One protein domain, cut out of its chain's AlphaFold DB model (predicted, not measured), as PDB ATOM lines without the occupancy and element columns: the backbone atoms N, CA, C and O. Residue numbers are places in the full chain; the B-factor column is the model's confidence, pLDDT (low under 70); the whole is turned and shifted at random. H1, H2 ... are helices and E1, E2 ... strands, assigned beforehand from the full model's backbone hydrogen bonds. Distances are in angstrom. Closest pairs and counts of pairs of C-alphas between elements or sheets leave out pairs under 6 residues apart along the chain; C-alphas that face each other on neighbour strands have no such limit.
ATOM      1  N   GLN A  33      69.969  45.844 126.183       96.62
ATOM      2  CA  GLN A  33      70.360  45.488 127.547       96.62
ATOM      3  C   GLN A  33      71.546  44.528 127.545       96.62
ATOM      4  O   GLN A  33      72.553  44.817 128.175       96.62
ATOM      5  N   ILE A  34      71.486  43.417 126.802       94.81
ATOM      6  CA  ILE A  34      72.583  42.437 126.823       94.81
ATOM      7  C   ILE A  34      73.885  42.978 126.210       94.81
ATOM      8  O   ILE A  34      74.967  42.569 126.619       94.81
ATOM      9  N   ARG A  35      73.805  43.913 125.253       94.25
ATOM     10  CA  ARG A  35      74.985  44.553 124.644       94.25
ATOM     11  C   ARG A  35      75.684  45.533 125.582       94.25
ATOM     12  O   ARG A  35      76.889  45.719 125.461       94.25
ATOM     13  N   THR A  36      74.938  46.163 126.484       94.62
ATOM     14  CA  THR A  36      75.446  47.220 127.374       94.62
ATOM     15  C   THR A  36      75.675  46.749 128.808       94.62
ATOM     16  O   THR A  36      76.345  47.430 129.584       94.62
ATOM     17  N   ASP A  37      75.159  45.576 129.171       93.25
ATOM     18  CA  ASP A  37      75.338  44.992 130.491       93.25
ATOM     19  C   ASP A  37      76.791  44.548 130.718       93.25
ATOM     20  O   ASP A  37      77.350  43.735 129.980       93.25
ATOM     21  N   TRP A  38      77.395  45.048 131.797       89.94
ATOM     22  CA  TRP A  38      78.775  44.746 132.178       89.94
ATOM     23  C   TRP A  38      79.022  43.248 132.410       89.94
ATOM     24  O   TRP A  38      80.130  42.765 132.166       89.94
ATOM     25  N   ARG A  39      77.995  42.490 132.833       89.81
ATOM     26  CA  ARG A  39      78.060  41.028 132.998       89.81
ATOM     27  C   ARG A  39      78.366  40.345 131.662       89.81
ATOM     28  O   ARG A  39      78.976  39.281 131.631       89.81
ATOM     29  N   PHE A  40      77.990  40.974 130.551       90.94
ATOM     30  CA  PHE A  40      78.144  40.478 129.190       90.94
ATOM     31  C   PHE A  40      79.188  41.276 128.392       90.94
ATOM     32  O   PHE A  40      79.056  41.393 127.181       90.94
ATOM     33  N   TYR A  41      80.254  41.777 129.030       85.19
ATOM     34  CA  TYR A  41      81.219  42.724 128.436       85.19
ATOM     35  C   TYR A  41      81.729  42.401 127.012       85.19
ATOM     36  O   TYR A  41      82.049  43.309 126.250       85.19
ATOM     37  N   GLY A  42      81.848  41.125 126.634       87.81
ATOM     38  CA  GLY A  42      82.299  40.738 125.295       87.81
ATOM     39  C   GLY A  42      81.199  40.769 124.235       87.81
ATOM     40  O   GLY A  42      81.505  40.835 123.050       87.81
ATOM     41  N   PHE A  43      79.927  40.746 124.621       92.44
ATOM     42  CA  PHE A  43      78.807  40.555 123.708       92.44
ATOM     43  C   PHE A  43      78.816  41.565 122.559       92.44
ATOM     44  O   PHE A  43      78.754  41.155 121.400       92.44
ATOM     45  N   ASP A  44      78.944  42.864 122.852       93.25
ATOM     46  CA  ASP A  44      78.937  43.893 121.807       93.25
ATOM     47  C   ASP A  44      80.154  43.795 120.878       93.25
ATOM     48  O   ASP A  44      80.018  43.918 119.663       93.25
ATOM     49  N   ILE A  45      81.329  43.447 121.413       91.62
ATOM     50  CA  ILE A  45      82.539  43.212 120.608       91.62
ATOM     51  C   ILE A  45      82.281  42.097 119.588       91.62
ATOM     52  O   ILE A  45      82.567  42.251 118.398       91.62
ATOM     53  N   TYR A  46      81.699  40.979 120.033       92.44
ATOM     54  CA  TYR A  46      81.356  39.871 119.143       92.44
ATOM     55  C   TYR A  46      80.244  40.244 118.160       92.44
ATOM     56  O   TYR A  46      80.332  39.924 116.977       92.44
ATOM     57  N   TYR A  47      79.239  40.980 118.612       94.94
ATOM     58  CA  TYR A  47      78.154  41.449 117.759       94.94
ATOM     59  C   TYR A  47      78.679  42.311 116.598       94.94
ATOM     60  O   TYR A  47      78.277  42.112 115.454       94.94
ATOM     61  N   GLN A  48      79.621  43.221 116.867       94.69
ATOM     62  CA  GLN A  48      80.177  44.133 115.861       94.69
ATOM     63  C   GLN A  48      81.206  43.480 114.930       94.69
ATOM     64  O   GLN A  48      81.290  43.849 113.761       94.69
ATOM     65  N   GLN A  49      81.996  42.512 115.408       93.06
ATOM     66  CA  GLN A  49      83.067  41.925 114.589       93.06
ATOM     67  C   GLN A  49      82.581  40.915 113.541       93.06
ATOM     68  O   GLN A  49      83.358  40.527 112.661       93.06
ATOM     69  N   TYR A  50      81.335  40.442 113.642       94.19
ATOM     70  CA  TYR A  50      80.834  39.414 112.739       94.19
ATOM     71  C   TYR A  50      80.733  39.931 111.302       94.19
ATOM     72  O   TYR A  50      80.021  40.892 111.011       94.19
ATOM     73  N   ARG A  51      81.433  39.260 110.385       95.38
ATOM     74  CA  ARG A  51      81.393  39.567 108.952       95.38
ATOM     75  C   ARG A  51      80.330  38.713 108.280       95.38
ATOM     76  O   ARG A  51      80.578  37.542 107.999       95.38
ATOM     77  N   ILE A  52      79.176  39.324 108.041       97.12
ATOM     78  CA  ILE A  52      78.032  38.676 107.400       97.12
ATOM     79  C   ILE A  52      78.315  38.441 105.913       97.12
ATOM     80  O   ILE A  52      78.790  39.341 105.215       97.12
ATOM     81  N   ASP A  53      77.981  37.250 105.425       98.00
ATOM     82  CA  ASP A  53      77.954  36.955 103.992       98.00
ATOM     83  C   ASP A  53      76.695  37.561 103.348       98.00
ATOM     84  O   ASP A  53      75.569  37.213 103.705       98.00
ATOM     85  N   SER A  54      76.866  38.485 102.399       97.69
ATOM     86  CA  SER A  54      75.752  39.237 101.803       97.69
ATOM     87  C   SER A  54      74.807  38.378 100.958       97.69
ATOM     88  O   SER A  54      73.611  38.684 100.876       97.69
ATOM     89  N   ALA A  55      75.308  37.299 100.349       97.94
ATOM     90  CA  ALA A  55      74.485  36.382  99.573       97.94
ATOM     91  C   ALA A  55      73.603  35.552 100.511       97.94
ATOM     92  O   ALA A  55      72.386  35.492 100.324       97.94
ATOM     93  N   LEU A  56      74.190  35.005 101.579       98.31
ATOM     94  CA  LEU A  56      73.439  34.249 102.584       98.31
ATOM     95  C   LEU A  56      72.489  35.139 103.394       98.31
ATOM     96  O   LEU A  56      71.382  34.716 103.709       98.31
ATOM     97  N   LEU A  57      72.859  36.389 103.684       98.38
ATOM     98  CA  LEU A  57      71.956  37.350 104.325       98.38
ATOM     99  C   LEU A  57      70.694  37.575 103.485       98.38
ATOM    100  O   LEU A  57      69.584  37.628 104.017       98.38
ATOM    101  N   SER A  58      70.870  37.695 102.170       98.06
ATOM    102  CA  SER A  58      69.765  37.890 101.232       98.06
ATOM    103  C   SER A  58      68.859  36.657 101.174       98.06
ATOM    104  O   SER A  58      67.640  36.808 101.210       98.06
ATOM    105  N   GLU A  59      69.429  35.448 101.161       98.19
ATOM    106  CA  GLU A  59      68.660  34.194 101.241       98.19
ATOM    107  C   GLU A  59      67.928  34.043 102.584       98.19
ATOM    108  O   GLU A  59      66.769  33.627 102.628       98.19
ATOM    109  N   PHE A  60      68.567  34.410 103.694       98.06
ATOM    110  CA  PHE A  60      67.928  34.391 105.006       98.06
ATOM    111  C   PHE A  60      66.726  35.335 105.048       98.06
ATOM    112  O   PHE A  60      65.651  34.952 105.510       98.06
ATOM    113  N   LYS A  61      66.878  36.544 104.495       97.38
ATOM    114  CA  LYS A  61      65.807  37.537 104.420       97.38
ATOM    115  C   LYS A  61      64.595  37.047 103.625       97.38
ATOM    116  O   LYS A  61      63.472  37.376 103.993       97.38
ATOM    117  N   THR A  62      64.802  36.286 102.550       96.94
ATOM    118  CA  THR A  62      63.698  35.728 101.752       96.94
ATOM    119  C   THR A  62      63.094  34.468 102.366       96.94
ATOM    120  O   THR A  62      61.911  34.210 102.157       96.94
ATOM    121  N   SER A  63      63.874  33.700 103.131       95.62
ATOM    122  CA  SER A  63      63.421  32.453 103.762       95.62
ATOM    123  C   SER A  63      62.659  32.694 105.070       95.62
ATOM    124  O   SER A  63      61.682  32.004 105.353       95.62
ATOM    125  N   PHE A  64      63.073  33.671 105.882       96.06
ATOM    126  CA  PHE A  64      62.471  33.904 107.193       96.06
ATOM    127  C   PHE A  64      61.137  34.652 107.098       96.06
ATOM    128  O   PHE A  64      61.074  35.818 106.709       96.06
ATOM    129  N   ASN A  65      60.064  33.997 107.548       93.94
ATOM    130  CA  ASN A  65      58.771  34.636 107.766       93.94
ATOM    131  C   ASN A  65      58.543  34.869 109.274       93.94
ATOM    132  O   ASN A  65      58.254  33.903 109.989       93.94
ATOM    133  N   PRO A  66      58.581  36.126 109.760       92.69
ATOM    134  CA  PRO A  66      58.446  36.441 111.184       92.69
ATOM    135  C   PRO A  66      57.052  36.143 111.747       92.69
ATOM    136  O   PRO A  66      56.867  36.103 112.959       92.69
ATOM    137  N   ASN A  67      56.057  35.915 110.884       92.25
ATOM    138  CA  ASN A  67      54.758  35.440 111.340       92.25
ATOM    139  C   ASN A  67      54.801  33.949 111.682       92.25
ATOM    140  O   ASN A  67      54.005  33.498 112.494       92.25
ATOM    141  N   ASN A  68      55.674  33.162 111.052       92.50
ATOM    142  CA  ASN A  68      55.707  31.704 111.201       92.50
ATOM    143  C   ASN A  68      56.742  31.234 112.212       92.50
ATOM    144  O   ASN A  68      56.491  30.236 112.885       92.50
ATOM    145  N   PHE A  69      57.860  31.948 112.309       94.81
ATOM    146  CA  PHE A  69      59.011  31.550 113.099       94.81
ATOM    147  C   PHE A  69      59.424  32.634 114.086       94.81
ATOM    148  O   PHE A  69      59.270  33.830 113.834       94.81
ATOM    149  N   LYS A  70      60.022  32.200 115.193       95.12
ATOM    150  CA  LYS A  70      60.672  33.065 116.175       95.12
ATOM    151  C   LYS A  70      61.959  32.410 116.664       95.12
ATOM    152  O   LYS A  70      62.079  31.185 116.655       95.12
ATOM    153  N   PHE A  71      62.914  33.223 117.097       97.75
ATOM    154  CA  PHE A  71      64.172  32.751 117.668       97.75
ATOM    155  C   PHE A  71      64.196  32.886 119.192       97.75
ATOM    156  O   PHE A  71      63.700  33.866 119.747       97.75
ATOM    157  N   LEU A  72      64.807  31.924 119.874       97.06
ATOM    158  CA  LEU A  72      65.058  31.942 121.313       97.06
ATOM    159  C   LEU A  72      66.549  31.822 121.566       97.06
ATOM    160  O   LEU A  72      67.202  30.950 120.995       97.06
ATOM    161  N   PHE A  73      67.062  32.658 122.456       97.31
ATOM    162  CA  PHE A  73      68.460  32.677 122.855       97.31
ATOM    163  C   PHE A  73      68.548  32.567 124.375       97.31
ATOM    164  O   PHE A  73      68.061  33.444 125.084       97.31
ATOM    165  N   PHE A  74      69.185  31.512 124.872       95.75
ATOM    166  CA  PHE A  74      69.474  31.308 126.290       95.75
ATOM    167  C   PHE A  74      70.979  31.425 126.496       95.75
ATOM    168  O   PHE A  74      71.763  30.710 125.869       95.75
ATOM    169  N   THR A  75      71.402  32.353 127.346       93.31
ATOM    170  CA  THR A  75      72.820  32.675 127.524       93.31
ATOM    171  C   THR A  75      73.129  33.064 128.958       93.31
ATOM    172  O   THR A  75      72.279  33.602 129.654       93.31
ATOM    173  N   SER A  76      74.350  32.818 129.410       90.31
ATOM    174  CA  SER A  76      74.864  33.286 130.696       90.31
ATOM    175  C   SER A  76      76.003  34.280 130.459       90.31
ATOM    176  O   SER A  76      76.584  34.279 129.371       90.31
ATOM    177  N   PRO A  77      76.369  35.105 131.457       85.75
ATOM    178  CA  PRO A  77      77.616  35.858 131.444       85.75
ATOM    179  C   PRO A  77      78.782  34.938 131.066       85.75
ATOM    180  O   PRO A  77      79.158  34.043 131.823       85.75
ATOM    181  N   ALA A  78      79.299  35.101 129.851       69.81
ATOM    182  CA  ALA A  78      80.333  34.240 129.308       69.81
ATOM    183  C   ALA A  78      81.710  34.892 129.430       69.81
ATOM    184  O   ALA A  78      81.871  36.106 129.282       69.81
ATOM    185  N   CYS A  79      82.739  34.068 129.622       61.47
ATOM    186  CA  CYS A  79      84.115  34.497 129.419       61.47
ATOM    187  C   CYS A  79      84.407  34.454 127.913       61.47
ATOM    188  O   CYS A  79      84.844  33.440 127.370       61.47
ATOM    189  N   TYR A  80      84.158  35.569 127.227       63.84
ATOM    190  CA  TYR A  80      84.317  35.727 125.778       63.84
ATOM    191  C   TYR A  80      85.786  35.711 125.289       63.84
ATOM    192  O   TYR A  80      86.124  36.283 124.254       63.84
ATOM    193  N   THR A  81      86.701  35.087 126.022       52.12
ATOM    194  CA  THR A  81      88.154  35.234 125.856       52.12
ATOM    195  C   THR A  81      88.776  34.336 124.787       52.12
ATOM    196  O   THR A  81      89.969  34.467 124.531       52.12
ATOM    197  N   CYS A  82      88.025  33.444 124.124       50.34
ATOM    198  CA  CYS A  82      88.614  32.567 123.093       50.34
ATOM    199  C   CYS A  82      87.747  32.313 121.845       50.34
ATOM    200  O   CYS A  82      87.864  31.243 121.255       50.34
ATOM    201  N   GLY A  83      86.849  33.222 121.442       53.72
ATOM    202  CA  GLY A  83      86.060  33.032 120.210       53.72
ATOM    203  C   GLY A  83      85.174  31.777 120.204       53.72
ATOM    204  O   GLY A  83      84.965  31.162 119.163       53.72
ATOM    205  N   LYS A  84      84.704  31.367 121.389       71.31
ATOM    206  CA  LYS A  84      83.971  30.114 121.646       71.31
ATOM    207  C   LYS A  84      82.491  30.208 121.245       71.31
ATOM    208  O   LYS A  84      82.050  31.224 120.717       71.31
ATOM    209  N   LEU A  85      81.725  29.150 121.540       73.12
ATOM    210  CA  LEU A  85      80.263  29.044 121.374       73.12
ATOM    211  C   LEU A  85      79.492  30.286 121.854       73.12
ATOM    212  O   LEU A  85      78.489  30.650 121.248       73.12
ATOM    213  N   ASP A  86      80.009  30.971 122.871       78.31
ATOM    214  CA  ASP A  86      79.466  32.218 123.422       78.31
ATOM    215  C   ASP A  86      79.357  33.349 122.390       78.31
ATOM    216  O   ASP A  86      78.509  34.226 122.510       78.31
ATOM    217  N   SER A  87      80.168  33.304 121.328       89.25
ATOM    218  CA  SER A  87      80.109  34.250 120.212       89.25
ATOM    219  C   SER A  87      78.953  34.011 119.238       89.25
ATOM    220  O   SER A  87      78.559  34.923 118.515       89.25
ATOM    221  N   LEU A  88      78.369  32.810 119.211       92.44
ATOM    222  CA  LEU A  88      77.367  32.457 118.202       92.44
ATOM    223  C   LEU A  88      76.050  33.209 118.394       92.44
ATOM    224  O   LEU A  88      75.402  33.554 117.410       92.44
ATOM    225  N   ILE A  89      75.664  33.501 119.638       95.12
ATOM    226  CA  ILE A  89      74.459  34.289 119.933       95.12
ATOM    227  C   ILE A  89      74.587  35.734 119.427       95.12
ATOM    228  O   ILE A  89      73.716  36.149 118.657       95.12
ATOM    229  N   PRO A  90      75.637  36.509 119.776       95.31
ATOM    230  CA  PRO A  90      75.796  37.850 119.222       95.31
ATOM    231  C   PRO A  90      75.899  37.842 117.689       95.31
ATOM    232  O   PRO A  90      75.313  38.710 117.048       95.31
ATOM    233  N   PHE A  91      76.549  36.841 117.084       95.75
ATOM    234  CA  PHE A  91      76.601  36.699 115.623       95.75
ATOM    235  C   PHE A  91      75.215  36.453 115.005       95.75
ATOM    236  O   PHE A  91      74.837  37.130 114.051       95.75
ATOM    237  N   ALA A  92      74.428  35.528 115.568       97.69
ATOM    238  CA  ALA A  92      73.075  35.231 115.099       97.69
ATOM    239  C   ALA A  92      72.162  36.458 115.195       97.69
ATOM    240  O   ALA A  92      71.463  36.795 114.240       97.69
ATOM    241  N   LEU A  93      72.207  37.167 116.326       97.88
ATOM    242  CA  LEU A  93      71.437  38.392 116.522       97.88
ATOM    243  C   LEU A  93      71.871  39.488 115.544       97.88
ATOM    244  O   LEU A  93      71.009  40.162 114.985       97.88
ATOM    245  N   ARG A  94      73.174  39.625 115.262       97.81
ATOM    246  CA  ARG A  94      73.674  40.566 114.246       97.81
ATOM    247  C   ARG A  94      73.094  40.254 112.867       97.81
ATOM    248  O   ARG A  94      72.601  41.175 112.224       97.81
ATOM    249  N   ILE A  95      73.082  38.984 112.447       98.38
ATOM    250  CA  ILE A  95      72.486  38.546 111.169       98.38
ATOM    251  C   ILE A  95      70.991  38.889 111.118       98.38
ATOM    252  O   ILE A  95      70.531  39.492 110.151       98.38
ATOM    253  N   ILE A  96      70.234  38.555 112.170       98.12
ATOM    254  CA  ILE A  96      68.786  38.818 112.240       98.12
ATOM    255  C   ILE A  96      68.493  40.321 112.140       98.12
ATOM    256  O   ILE A  96      67.599  40.731 111.395       98.12
ATOM    257  N   LYS A  97      69.256  41.153 112.856       98.06
ATOM    258  CA  LYS A  97      69.100  42.611 112.809       98.06
ATOM    259  C   LYS A  97      69.494  43.196 111.459       98.06
ATOM    260  O   LYS A  97      68.760  44.036 110.947       98.06
ATOM    261  N   GLU A  98      70.599  42.746 110.870       98.25
ATOM    262  CA  GLU A  98      71.062  43.226 109.562       98.25
ATOM    263  C   GLU A  98      70.100  42.836 108.428       98.25
ATOM    264  O   GLU A  98      69.919  43.587 107.474       98.25
ATOM    265  N   ALA A  99      69.394  41.707 108.560       97.94
ATOM    266  CA  ALA A  99      68.340  41.310 107.625       97.94
ATOM    267  C   ALA A  99      67.096  42.226 107.680       97.94
ATOM    268  O   ALA A  99      66.236  42.163 106.796       97.94
ATOM    269  N   GLY A 100      67.016  43.113 108.681       97.62
ATOM    270  CA  GLY A 100      65.947  44.094 108.859       97.62
ATOM    271  C   GLY A 100      64.813  43.634 109.774       97.62
ATOM    272  O   GLY A 100      63.757  44.264 109.787       97.62
ATOM    273  N   PHE A 101      64.998  42.552 110.536       97.50
ATOM    274  CA  PHE A 101      63.957  42.035 111.421       97.50
ATOM    275  C   PHE A 101      63.916  42.771 112.772       97.50
ATOM    276  O   PHE A 101      64.933  43.164 113.363       97.50
ATOM    277  N   SER A 102      62.698  42.990 113.265       96.00
ATOM    278  CA  SER A 102      62.427  43.637 114.549       96.00
ATOM    279  C   SER A 102      62.729  42.715 115.729       96.00
ATOM    280  O   SER A 102      62.748  41.491 115.602       96.00
ATOM    281  N   ASP A 103      62.876  43.309 116.913       95.31
ATOM    282  CA  ASP A 103      63.142  42.586 118.164       95.31
ATOM    283  C   ASP A 103      61.992  41.647 118.562       95.31
ATOM    284  O   ASP A 103      62.186  40.706 119.319       95.31
ATOM    285  N   SER A 104      60.797  41.830 117.991       95.19
ATOM    286  CA  SER A 104      59.677  40.898 118.160       95.19
ATOM    287  C   SER A 104      59.940  39.511 117.560       95.19
ATOM    288  O   SER A 104      59.234  38.567 117.910       95.19
ATOM    289  N   CYS A 105      60.926  39.377 116.669       96.12
ATOM    290  CA  CYS A 105      61.276  38.119 116.007       96.12
ATOM    291  C   CYS A 105      62.157  37.211 116.874       96.12
ATOM    292  O   CYS A 105      62.405  36.065 116.497       96.12
ATOM    293  N   PHE A 106      62.635  37.694 118.023       97.56
ATOM    294  CA  PHE A 106      63.473  36.911 118.917       97.56
ATOM    295  C   PHE A 106      63.226  37.211 120.395       97.56
ATOM    296  O   PHE A 106      62.619  38.211 120.769       97.56
ATOM    297  N   GLU A 107      63.701  36.321 121.260       97.56
ATOM    298  CA  GLU A 107      63.732  36.519 122.708       97.56
ATOM    299  C   GLU A 107      65.104  36.129 123.245       97.56
ATOM    300  O   GLU A 107      65.670  35.119 122.829       97.56
ATOM    301  N   ILE A 108      65.635  36.939 124.159       97.88
ATOM    302  CA  ILE A 108      66.933  36.716 124.793       97.88
ATOM    303  C   ILE A 108      66.689  36.519 126.283       97.88
ATOM    304  O   ILE A 108      66.018  37.331 126.920       97.88
ATOM    305  N   TYR A 109      67.240  35.443 126.828       96.88
ATOM    306  CA  TYR A 109      67.134  35.067 128.225       96.88
ATOM    307  C   TYR A 109      68.526  34.919 128.826       96.88
ATOM    308  O   TYR A 109      69.285  34.011 128.470       96.88
ATOM    309  N   HIS A 110      68.836  35.778 129.791       94.69
ATOM    310  CA  HIS A 110      69.902  35.512 130.736       94.69
ATOM    311  C   HIS A 110      69.499  34.307 131.597       94.69
ATOM    312  O   HIS A 110      68.467  34.300 132.262       94.69
ATOM    313  N   THR A 111      70.309  33.258 131.533       93.44
ATOM    314  CA  THR A 111      70.052  31.942 132.107       93.44
ATOM    315  C   THR A 111      71.217  31.585 133.027       93.44
ATOM    316  O   THR A 111      72.264  31.172 132.534       93.44
ATOM    317  N   PRO A 112      71.087  31.770 134.353       88.94
ATOM    318  CA  PRO A 112      72.210  31.614 135.280       88.94
ATOM    319  C   PRO A 112      72.645  30.153 135.487       88.94
ATOM    320  O   PRO A 112      73.776  29.909 135.901       88.94
ATOM    321  N   ALA A 113      71.771  29.182 135.203       88.88
ATOM    322  CA  ALA A 113      72.042  27.752 135.337       88.88
ATOM    323  C   ALA A 113      71.175  26.927 134.371       88.88
ATOM    324  O   ALA A 113      70.114  27.380 133.949       88.88
ATOM    325  N   LEU A 114      71.593  25.696 134.044       89.06
ATOM    326  CA  LEU A 114      70.855  24.806 133.127       89.06
ATOM    327  C   LEU A 114      69.450  24.433 133.614       89.06
ATOM    328  O   LEU A 114      68.573  24.166 132.800       89.06
ATOM    329  N   ASN A 115      69.256  24.393 134.929       88.88
ATOM    330  CA  ASN A 115      67.980  24.105 135.573       88.88
ATOM    331  C   ASN A 115      67.179  25.373 135.903       88.88
ATOM    332  O   ASN A 115      66.196  25.276 136.632       88.88
ATOM    333  N   ALA A 116      67.594  26.548 135.419       91.50
ATOM    334  CA  ALA A 116      66.845  27.770 135.659       91.50
ATOM    335  C   ALA A 116      65.484  27.725 134.947       91.50
ATOM    336  O   ALA A 116      65.408  27.370 133.769       91.50
ATOM    337  N   HIS A 117      64.423  28.136 135.640       94.75
ATOM    338  CA  HIS A 117      63.070  28.192 135.096       94.75
ATOM    339  C   HIS A 117      62.985  29.154 133.915       94.75
ATOM    340  O   HIS A 117      63.478  30.291 133.962       94.75
ATOM    341  N   HIS A 118      62.327  28.707 132.846       94.19
ATOM    342  CA  HIS A 118      62.136  29.500 131.640       94.19
ATOM    343  C   HIS A 118      60.750  29.282 131.021       94.19
ATOM    344  O   HIS A 118      60.192  28.190 131.133       94.19
ATOM    345  N   PRO A 119      60.198  30.264 130.275       93.81
ATOM    346  CA  PRO A 119      58.821  30.192 129.758       93.81
ATOM    347  C   PRO A 119      58.524  29.035 128.790       93.81
ATOM    348  O   PRO A 119      57.378  28.828 128.396       93.81
ATOM    349  N   TYR A 120      59.555  28.297 128.378       93.44
ATOM    350  CA  TYR A 120      59.480  27.218 127.396       93.44
ATOM    351  C   TYR A 120      59.763  25.835 128.000       93.44
ATOM    352  O   TYR A 120      59.847  24.871 127.249       93.44
ATOM    353  N   GLU A 121      59.890  25.706 129.324       92.38
ATOM    354  CA  GLU A 121      60.302  24.465 130.013       92.38
ATOM    355  C   GLU A 121      59.383  23.259 129.746       92.38
ATOM    356  O   GLU A 121      59.832  22.115 129.715       92.38
ATOM    357  N   THR A 122      58.099  23.503 129.464       91.69
ATOM    358  CA  THR A 122      57.125  22.452 129.110       91.69
ATOM    359  C   THR A 122      57.317  21.889 127.701       91.69
ATOM    360  O   THR A 122      56.738  20.859 127.359       91.69
ATOM    361  N   LYS A 123      58.100  22.573 126.864       91.06
ATOM    362  CA  LYS A 123      58.264  22.294 125.429       91.06
ATOM    363  C   LYS A 123      59.717  22.036 125.037       91.06
ATOM    364  O   LYS A 123      59.976  21.365 124.045       91.06
ATOM    365  N   LEU A 124      60.652  22.593 125.797       91.25
ATOM    366  CA  LEU A 124      62.075  22.600 125.519       91.25
ATOM    367  C   LEU A 124      62.829  22.374 126.827       91.25
ATOM    368  O   LEU A 124      62.617  23.099 127.793       91.25
ATOM    369  N   LYS A 125      63.750  21.411 126.834       91.81
ATOM    370  CA  LYS A 125      64.696  21.207 127.934       91.81
ATOM    371  C   LYS A 125      66.072  21.700 127.512       91.81
ATOM    372  O   LYS A 125      66.609  21.224 126.512       91.81
ATOM    373  N   LEU A 126      66.658  22.610 128.283       91.56
ATOM    374  CA  LEU A 126      68.027  23.060 128.047       91.56
ATOM    375  C   LEU A 126      69.025  21.982 128.485       91.56
ATOM    376  O   LEU A 126      68.971  21.470 129.601       91.56
ATOM    377  N   THR A 127      69.951  21.637 127.595       91.12
ATOM    378  CA  THR A 127      71.053  20.696 127.867       91.12
ATOM    379  C   THR A 127      72.420  21.377 127.862       91.12
ATOM    380  O   THR A 127      73.398  20.783 128.309       91.12
ATOM    381  N   ALA A 128      72.492  22.613 127.361       90.31
ATOM    382  CA  ALA A 128      73.687  23.443 127.328       90.31
ATOM    383  C   ALA A 128      73.319  24.939 127.345       90.31
ATOM    384  O   ALA A 128      72.243  25.340 126.889       90.31
ATOM    385  N   ILE A 129      74.241  25.755 127.856       89.56
ATOM    386  CA  ILE A 129      74.242  27.217 127.752       89.56
ATOM    387  C   ILE A 129      75.635  27.602 127.219       89.56
ATOM    388  O   ILE A 129      76.623  27.071 127.733       89.56
ATOM    389  N   PRO A 130      75.742  28.471 126.199       92.56
ATOM    390  CA  PRO A 130      74.646  29.098 125.460       92.56
ATOM    391  C   PRO A 130      73.858  28.092 124.610       92.56
ATOM    392  O   PRO A 130      74.399  27.091 124.139       92.56
ATOM    393  N   SER A 131      72.582  28.383 124.374       94.31
ATOM    394  CA  SER A 131      71.737  27.651 123.430       94.31
ATOM    395  C   SER A 131      70.849  28.604 122.637       94.31
ATOM    396  O   SER A 131      70.438  29.662 123.115       94.31
ATOM    397  N   ALA A 132      70.592  28.248 121.380       96.81
ATOM    398  CA  ALA A 132      69.761  29.037 120.488       96.81
ATOM    399  C   ALA A 132      68.877  28.124 119.654       96.81
ATOM    400  O   ALA A 132      69.345  27.105 119.137       96.81
ATOM    401  N   PHE A 133      67.621  28.522 119.499       97.25
ATOM    402  CA  PHE A 133      66.615  27.756 118.784       97.25
ATOM    403  C   PHE A 133      65.829  28.660 117.847       97.25
ATOM    404  O   PHE A 133      65.530  29.799 118.201       97.25
ATOM    405  N   SER A 134      65.441  28.148 116.686       96.94
ATOM    406  CA  SER A 134      64.246  28.644 116.006       96.94
ATOM    407  C   SER A 134      63.069  27.757 116.401       96.94
ATOM    408  O   SER A 134      63.250  26.583 116.751       96.94
ATOM    409  N   PHE A 135      61.865  28.310 116.369       94.12
ATOM    410  CA  PHE A 135      60.655  27.512 116.476       94.12
ATOM    411  C   PHE A 135      59.545  28.051 115.589       94.12
ATOM    412  O   PHE A 135      59.424  29.266 115.407       94.12
ATOM    413  N   ASP A 136      58.744  27.138 115.044       90.00
ATOM    414  CA  ASP A 136      57.550  27.465 114.267       90.00
ATOM    415  C   ASP A 136      56.294  27.557 115.157       90.00
ATOM    416  O   ASP A 136      56.300  27.205 116.342       90.00
ATOM    417  N   ARG A 137      55.164  28.004 114.592       76.25
ATOM    418  CA  ARG A 137      53.872  28.038 115.313       76.25
ATOM    419  C   ARG A 137      53.387  26.660 115.785       76.25
ATOM    420  O   ARG A 137      52.563  26.603 116.695       76.25
ATOM    421  N   ASN A 138      53.886  25.574 115.193       77.75
ATOM    422  CA  ASN A 138      53.595  24.201 115.608       77.75
ATOM    423  C   ASN A 138      54.556  23.706 116.696       77.75
ATOM    424  O   ASN A 138      54.522  22.528 117.049       77.75
ATOM    425  N   VAL A 139      55.382  24.599 117.256       75.75
ATOM    426  CA  VAL A 139      56.276  24.326 118.384       75.75
ATOM    427  C   VAL A 139      57.379  23.319 118.015       75.75
ATOM    428  O   VAL A 139      57.946  22.650 118.875       75.75
ATOM    429  N   LYS A 140      57.734  23.207 116.730       86.25
ATOM    430  CA  LYS A 140      58.919  22.450 116.315       86.25
ATOM    431  C   LYS A 140      60.153  23.298 116.563       86.25
ATOM    432  O   LYS A 140      60.282  24.363 115.970       86.25
ATOM    433  N   PHE A 141      61.047  22.816 117.419       92.81
ATOM    434  CA  PHE A 141      62.318  23.478 117.699       92.81
ATOM    435  C   PHE A 141      63.425  22.943 116.799       92.81
ATOM    436  O   PHE A 141      63.553  21.734 116.608       92.81
ATOM    437  N   TYR A 142      64.276  23.847 116.328       95.94
ATOM    438  CA  TYR A 142      65.532  23.521 115.666       95.94
ATOM    439  C   TYR A 142      66.689  24.083 116.499       95.94
ATOM    440  O   TYR A 142      66.733  25.288 116.746       95.94
ATOM    441  N   SER A 143      67.627  23.236 116.943       95.88
ATOM    442  CA  SER A 143      68.807  23.690 117.703       95.88
ATOM    443  C   SER A 143      69.854  24.280 116.759       95.88
ATOM    444  O   SER A 143      70.480  23.564 115.979       95.88
ATOM    445  N   ILE A 144      70.065  25.592 116.831       96.75
ATOM    446  CA  ILE A 144      70.970  26.327 115.940       96.75
ATOM    447  C   ILE A 144      72.426  26.093 116.349       96.75
ATOM    448  O   ILE A 144      73.254  25.708 115.523       96.75
ATOM    449  N   ILE A 145      72.751  26.303 117.629       93.94
ATOM    450  CA  ILE A 145      74.138  26.233 118.116       93.94
ATOM    451  C   ILE A 145      74.684  24.808 118.046       93.94
ATOM    452  O   ILE A 145      75.813  24.619 117.588       93.94
ATOM    453  N   ASP A 146      73.901  23.803 118.451       92.75
ATOM    454  CA  ASP A 146      74.367  22.416 118.385       92.75
ATOM    455  C   ASP A 146      74.565  21.963 116.945       92.75
ATOM    456  O   ASP A 146      75.601  21.375 116.632       92.75
ATOM    457  N   THR A 147      73.623  22.291 116.057       95.12
ATOM    458  CA  THR A 147      73.733  21.906 114.648       95.12
ATOM    459  C   THR A 147      74.924  22.577 113.976       95.12
ATOM    460  O   THR A 147      75.691  21.906 113.283       95.12
ATOM    461  N   TYR A 148      75.140  23.875 114.227       94.62
ATOM    462  CA  TYR A 148      76.331  24.569 113.743       94.62
ATOM    463  C   TYR A 148      77.603  23.908 114.274       94.62
ATOM    464  O   TYR A 148      78.493  23.593 113.491       94.62
ATOM    465  N   ARG A 149      77.684  23.641 115.582       89.94
ATOM    466  CA  ARG A 149      78.860  23.033 116.215       89.94
ATOM    467  C   ARG A 149      79.210  21.685 115.598       89.94
ATOM    468  O   ARG A 149      80.365  21.476 115.246       89.94
ATOM    469  N   ILE A 150      78.230  20.791 115.483       91.88
ATOM    470  CA  ILE A 150      78.443  19.435 114.967       91.88
ATOM    471  C   ILE A 150      78.944  19.506 113.523       91.88
ATOM    472  O   ILE A 150      79.961  18.912 113.192       91.88
ATOM    473  N   ARG A 151      78.292  20.304 112.674       94.12
ATOM    474  CA  ARG A 151      78.607  20.350 111.239       94.12
ATOM    475  C   ARG A 151      79.833  21.191 110.899       94.12
ATOM    476  O   ARG A 151      80.451  20.977 109.859       94.12
ATOM    477  N   LYS A 152      80.206  22.148 111.754       91.12
ATOM    478  CA  LYS A 152      81.410  22.969 111.566       91.12
ATOM    479  C   LYS A 152      82.690  22.136 111.659       91.12
ATOM    480  O   LYS A 152      83.688  22.526 111.061       91.12
ATOM    481  N   ILE A 153      82.645  21.002 112.366       87.94
ATOM    482  CA  ILE A 153      83.740  20.022 112.418       87.94
ATOM    483  C   ILE A 153      84.000  19.446 111.020       87.94
ATOM    484  O   ILE A 153      85.150  19.378 110.594       87.94
ATOM    485  N   ASP A 154      82.936  19.119 110.285       89.81
ATOM    486  CA  ASP A 154      83.026  18.464 108.975       89.81
ATOM    487  C   ASP A 154      83.180  19.454 107.810       89.81
ATOM    488  O   ASP A 154      83.614  19.088 106.718       89.81
ATOM    489  N   SER A 155      82.820  20.725 108.013       90.75
ATOM    490  CA  SER A 155      82.837  21.744 106.963       90.75
ATOM    491  C   SER A 155      83.377  23.081 107.463       90.75
ATOM    492  O   SER A 155      82.658  23.921 108.008       90.75
ATOM    493  N   ALA A 156      84.662  23.328 107.197       86.56
ATOM    494  CA  ALA A 156      85.320  24.587 107.548       86.56
ATOM    495  C   ALA A 156      84.658  25.816 106.893       86.56
ATOM    496  O   ALA A 156      84.655  26.902 107.481       86.56
ATOM    497  N   SER A 157      84.051  25.655 105.713       91.44
ATOM    498  CA  SER A 157      83.364  26.730 104.990       91.44
ATOM    499  C   SER A 157      81.960  27.038 105.516       91.44
ATOM    500  O   SER A 157      81.454  28.117 105.210       91.44
ATOM    501  N   LEU A 158      81.357  26.165 106.336       94.25
ATOM    502  CA  LEU A 158      80.010  26.357 106.880       94.25
ATOM    503  C   LEU A 158      79.892  27.696 107.617       94.25
ATOM    504  O   LEU A 158      80.667  27.981 108.538       94.25
ATOM    505  N   LYS A 159      78.915  28.515 107.232       95.31
ATOM    506  CA  LYS A 159      78.609  29.797 107.872       95.31
ATOM    507  C   LYS A 159      77.404  29.654 108.796       95.31
ATOM    508  O   LYS A 159      76.582  28.755 108.622       95.31
ATOM    509  N   LEU A 160      77.299  30.533 109.790       96.25
ATOM    510  CA  LEU A 160      76.170  30.512 110.725       96.25
ATOM    511  C   LEU A 160      74.850  30.809 109.999       96.25
ATOM    512  O   LEU A 160      73.828  30.199 110.297       96.25
ATOM    513  N   GLU A 161      74.897  31.677 108.991       97.75
ATOM    514  CA  GLU A 161      73.787  32.015 108.108       97.75
ATOM    515  C   GLU A 161      73.180  30.764 107.461       97.75
ATOM    516  O   GLU A 161      71.962  30.667 107.393       97.75
ATOM    517  N   ASN A 162      73.992  29.772 107.060       97.69
ATOM    518  CA  ASN A 162      73.472  28.524 106.490       97.69
ATOM    519  C   ASN A 162      72.537  27.804 107.470       97.69
ATOM    520  O   ASN A 162      71.493  27.300 107.067       97.69
ATOM    521  N   ILE A 163      72.904  27.782 108.752       97.62
ATOM    522  CA  ILE A 163      72.109  27.138 109.798       97.62
ATOM    523  C   ILE A 163      70.866  27.966 110.121       97.62
ATOM    524  O   ILE A 163      69.794  27.400 110.296       97.62
ATOM    525  N   LEU A 164      70.973  29.298 110.140       97.62
ATOM    526  CA  LEU A 164      69.808  30.166 110.327       97.62
ATOM    527  C   LEU A 164      68.788  29.998 109.198       97.62
ATOM    528  O   LEU A 164      67.603  29.859 109.486       97.62
ATOM    529  N   ILE A 165      69.243  29.950 107.944       97.69
ATOM    530  CA  ILE A 165      68.407  29.696 106.765       97.69
ATOM    531  C   ILE A 165      67.714  28.337 106.876       97.69
ATOM    532  O   ILE A 165      66.509  28.248 106.669       97.69
ATOM    533  N   GLU A 166      68.458  27.279 107.198       96.44
ATOM    534  CA  GLU A 166      67.898  25.933 107.346       96.44
ATOM    535  C   GLU A 166      66.864  25.862 108.474       96.44
ATOM    536  O   GLU A 166      65.824  25.236 108.314       96.44
ATOM    537  N   SER A 167      67.113  26.557 109.584       96.00
ATOM    538  CA  SER A 167      66.245  26.543 110.764       96.00
ATOM    539  C   SER A 167      64.864  27.183 110.547       96.00
ATOM    540  O   SER A 167      64.010  27.095 111.428       96.00
ATOM    541  N   VAL A 168      64.645  27.857 109.412       94.25
ATOM    542  CA  VAL A 168      63.404  28.591 109.093       94.25
ATOM    543  C   VAL A 168      62.785  28.182 107.753       94.25
ATOM    544  O   VAL A 168      61.921  28.892 107.237       94.25
TER     545      VAL A 168
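Overview. This is residues 33 to 168 of the 169 residues of an uncharacterized protein of Ignavibacteria bacterium (UniProt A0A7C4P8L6). A small twisted wall of four strands has helix H4 slanting over one face, and no named helix covers the other face. H2 packs on H4, as does H6, which also has H3 and H5 packed on it. The 136 printed residues hold six named helices and four named strands, in the order H1 H2 H3 E1 H4 E2 E3 E4 H5 H6; the class is mixed, helices and strands. The mixed sheet runs E2 E1 E3 E4. The whole is compact and rounded, with a radius of gyration of the C-alphas of 14.1 A and spans of 35 by 35 by 32 A.

Arrangement. H1, residues 33 to 36, and H2, residues 43 to 49, touch only at the corner by their link, closest at the C-alphas of Arg 35 and Asp 44, 4.9 A. H3, residues 54 to 63, is apart from H2. E1, residues 69 to 75, and E2, residues 106 to 110, are parallel neighbours, with N 109 and O 73 at 2.8 A, within hydrogen-bond range. With H4, residues 85 to 98, they form a strand-helix-strand unit, two parallel strands with a helix between, its crossover right-handed. H4 is on one face of the sheet, making two layers, at a height over the sheet of 9.9 A. H4 touches H2 at a steep tilt of 64 degrees, the same way; the closest C-alphas, of Tyr 47 and Pro 90, are 4.5 A apart. E3, residues 131 to 136, is antiparallel to E1, with N 72 and O 133 at 2.8 A, and forms a hairpin with E4, residues 141 to 143, where N 142 and O 134 are 3.0 A apart. H5, residues 144 to 154, only grazes the sheet with residues 144 to 146. H6, residues 160 to 166, is the hub: it touches H3 at a shallow tilt of 27 degrees, closest at C-alphas 60 and 165, 5.0 A; H4, at C-alphas 92 and 160, 7.1 A; and H5, at C-alphas 144 and 163, 6.3 A. Every O i to N i+4 pair is within hydrogen-bond range in H2, H3 and H6, but 8 of 10 in H4 and 5 of 7 in H5; H1 is too short for such a pair.

Along the chain. H1 begins with C-alpha 33 at (70.360, 45.488, 127.547). H3 is 14.2 A long, E1 20.0 A, H4 20.6 A, E3 16.9 A and H5 16.0 A. H6 ends with C-alpha 166 at (67.898, 25.933, 107.346).

Size, cuts and confidence. The C-alphas farthest apart, of Ala 55 and Asn 115, are 38.6 A apart. The printed part has no cut. The long link is E2 to E3, residues 111 to 130. The mean pLDDT of the printed part is 91.8, and residues 78 to 83 are under 70.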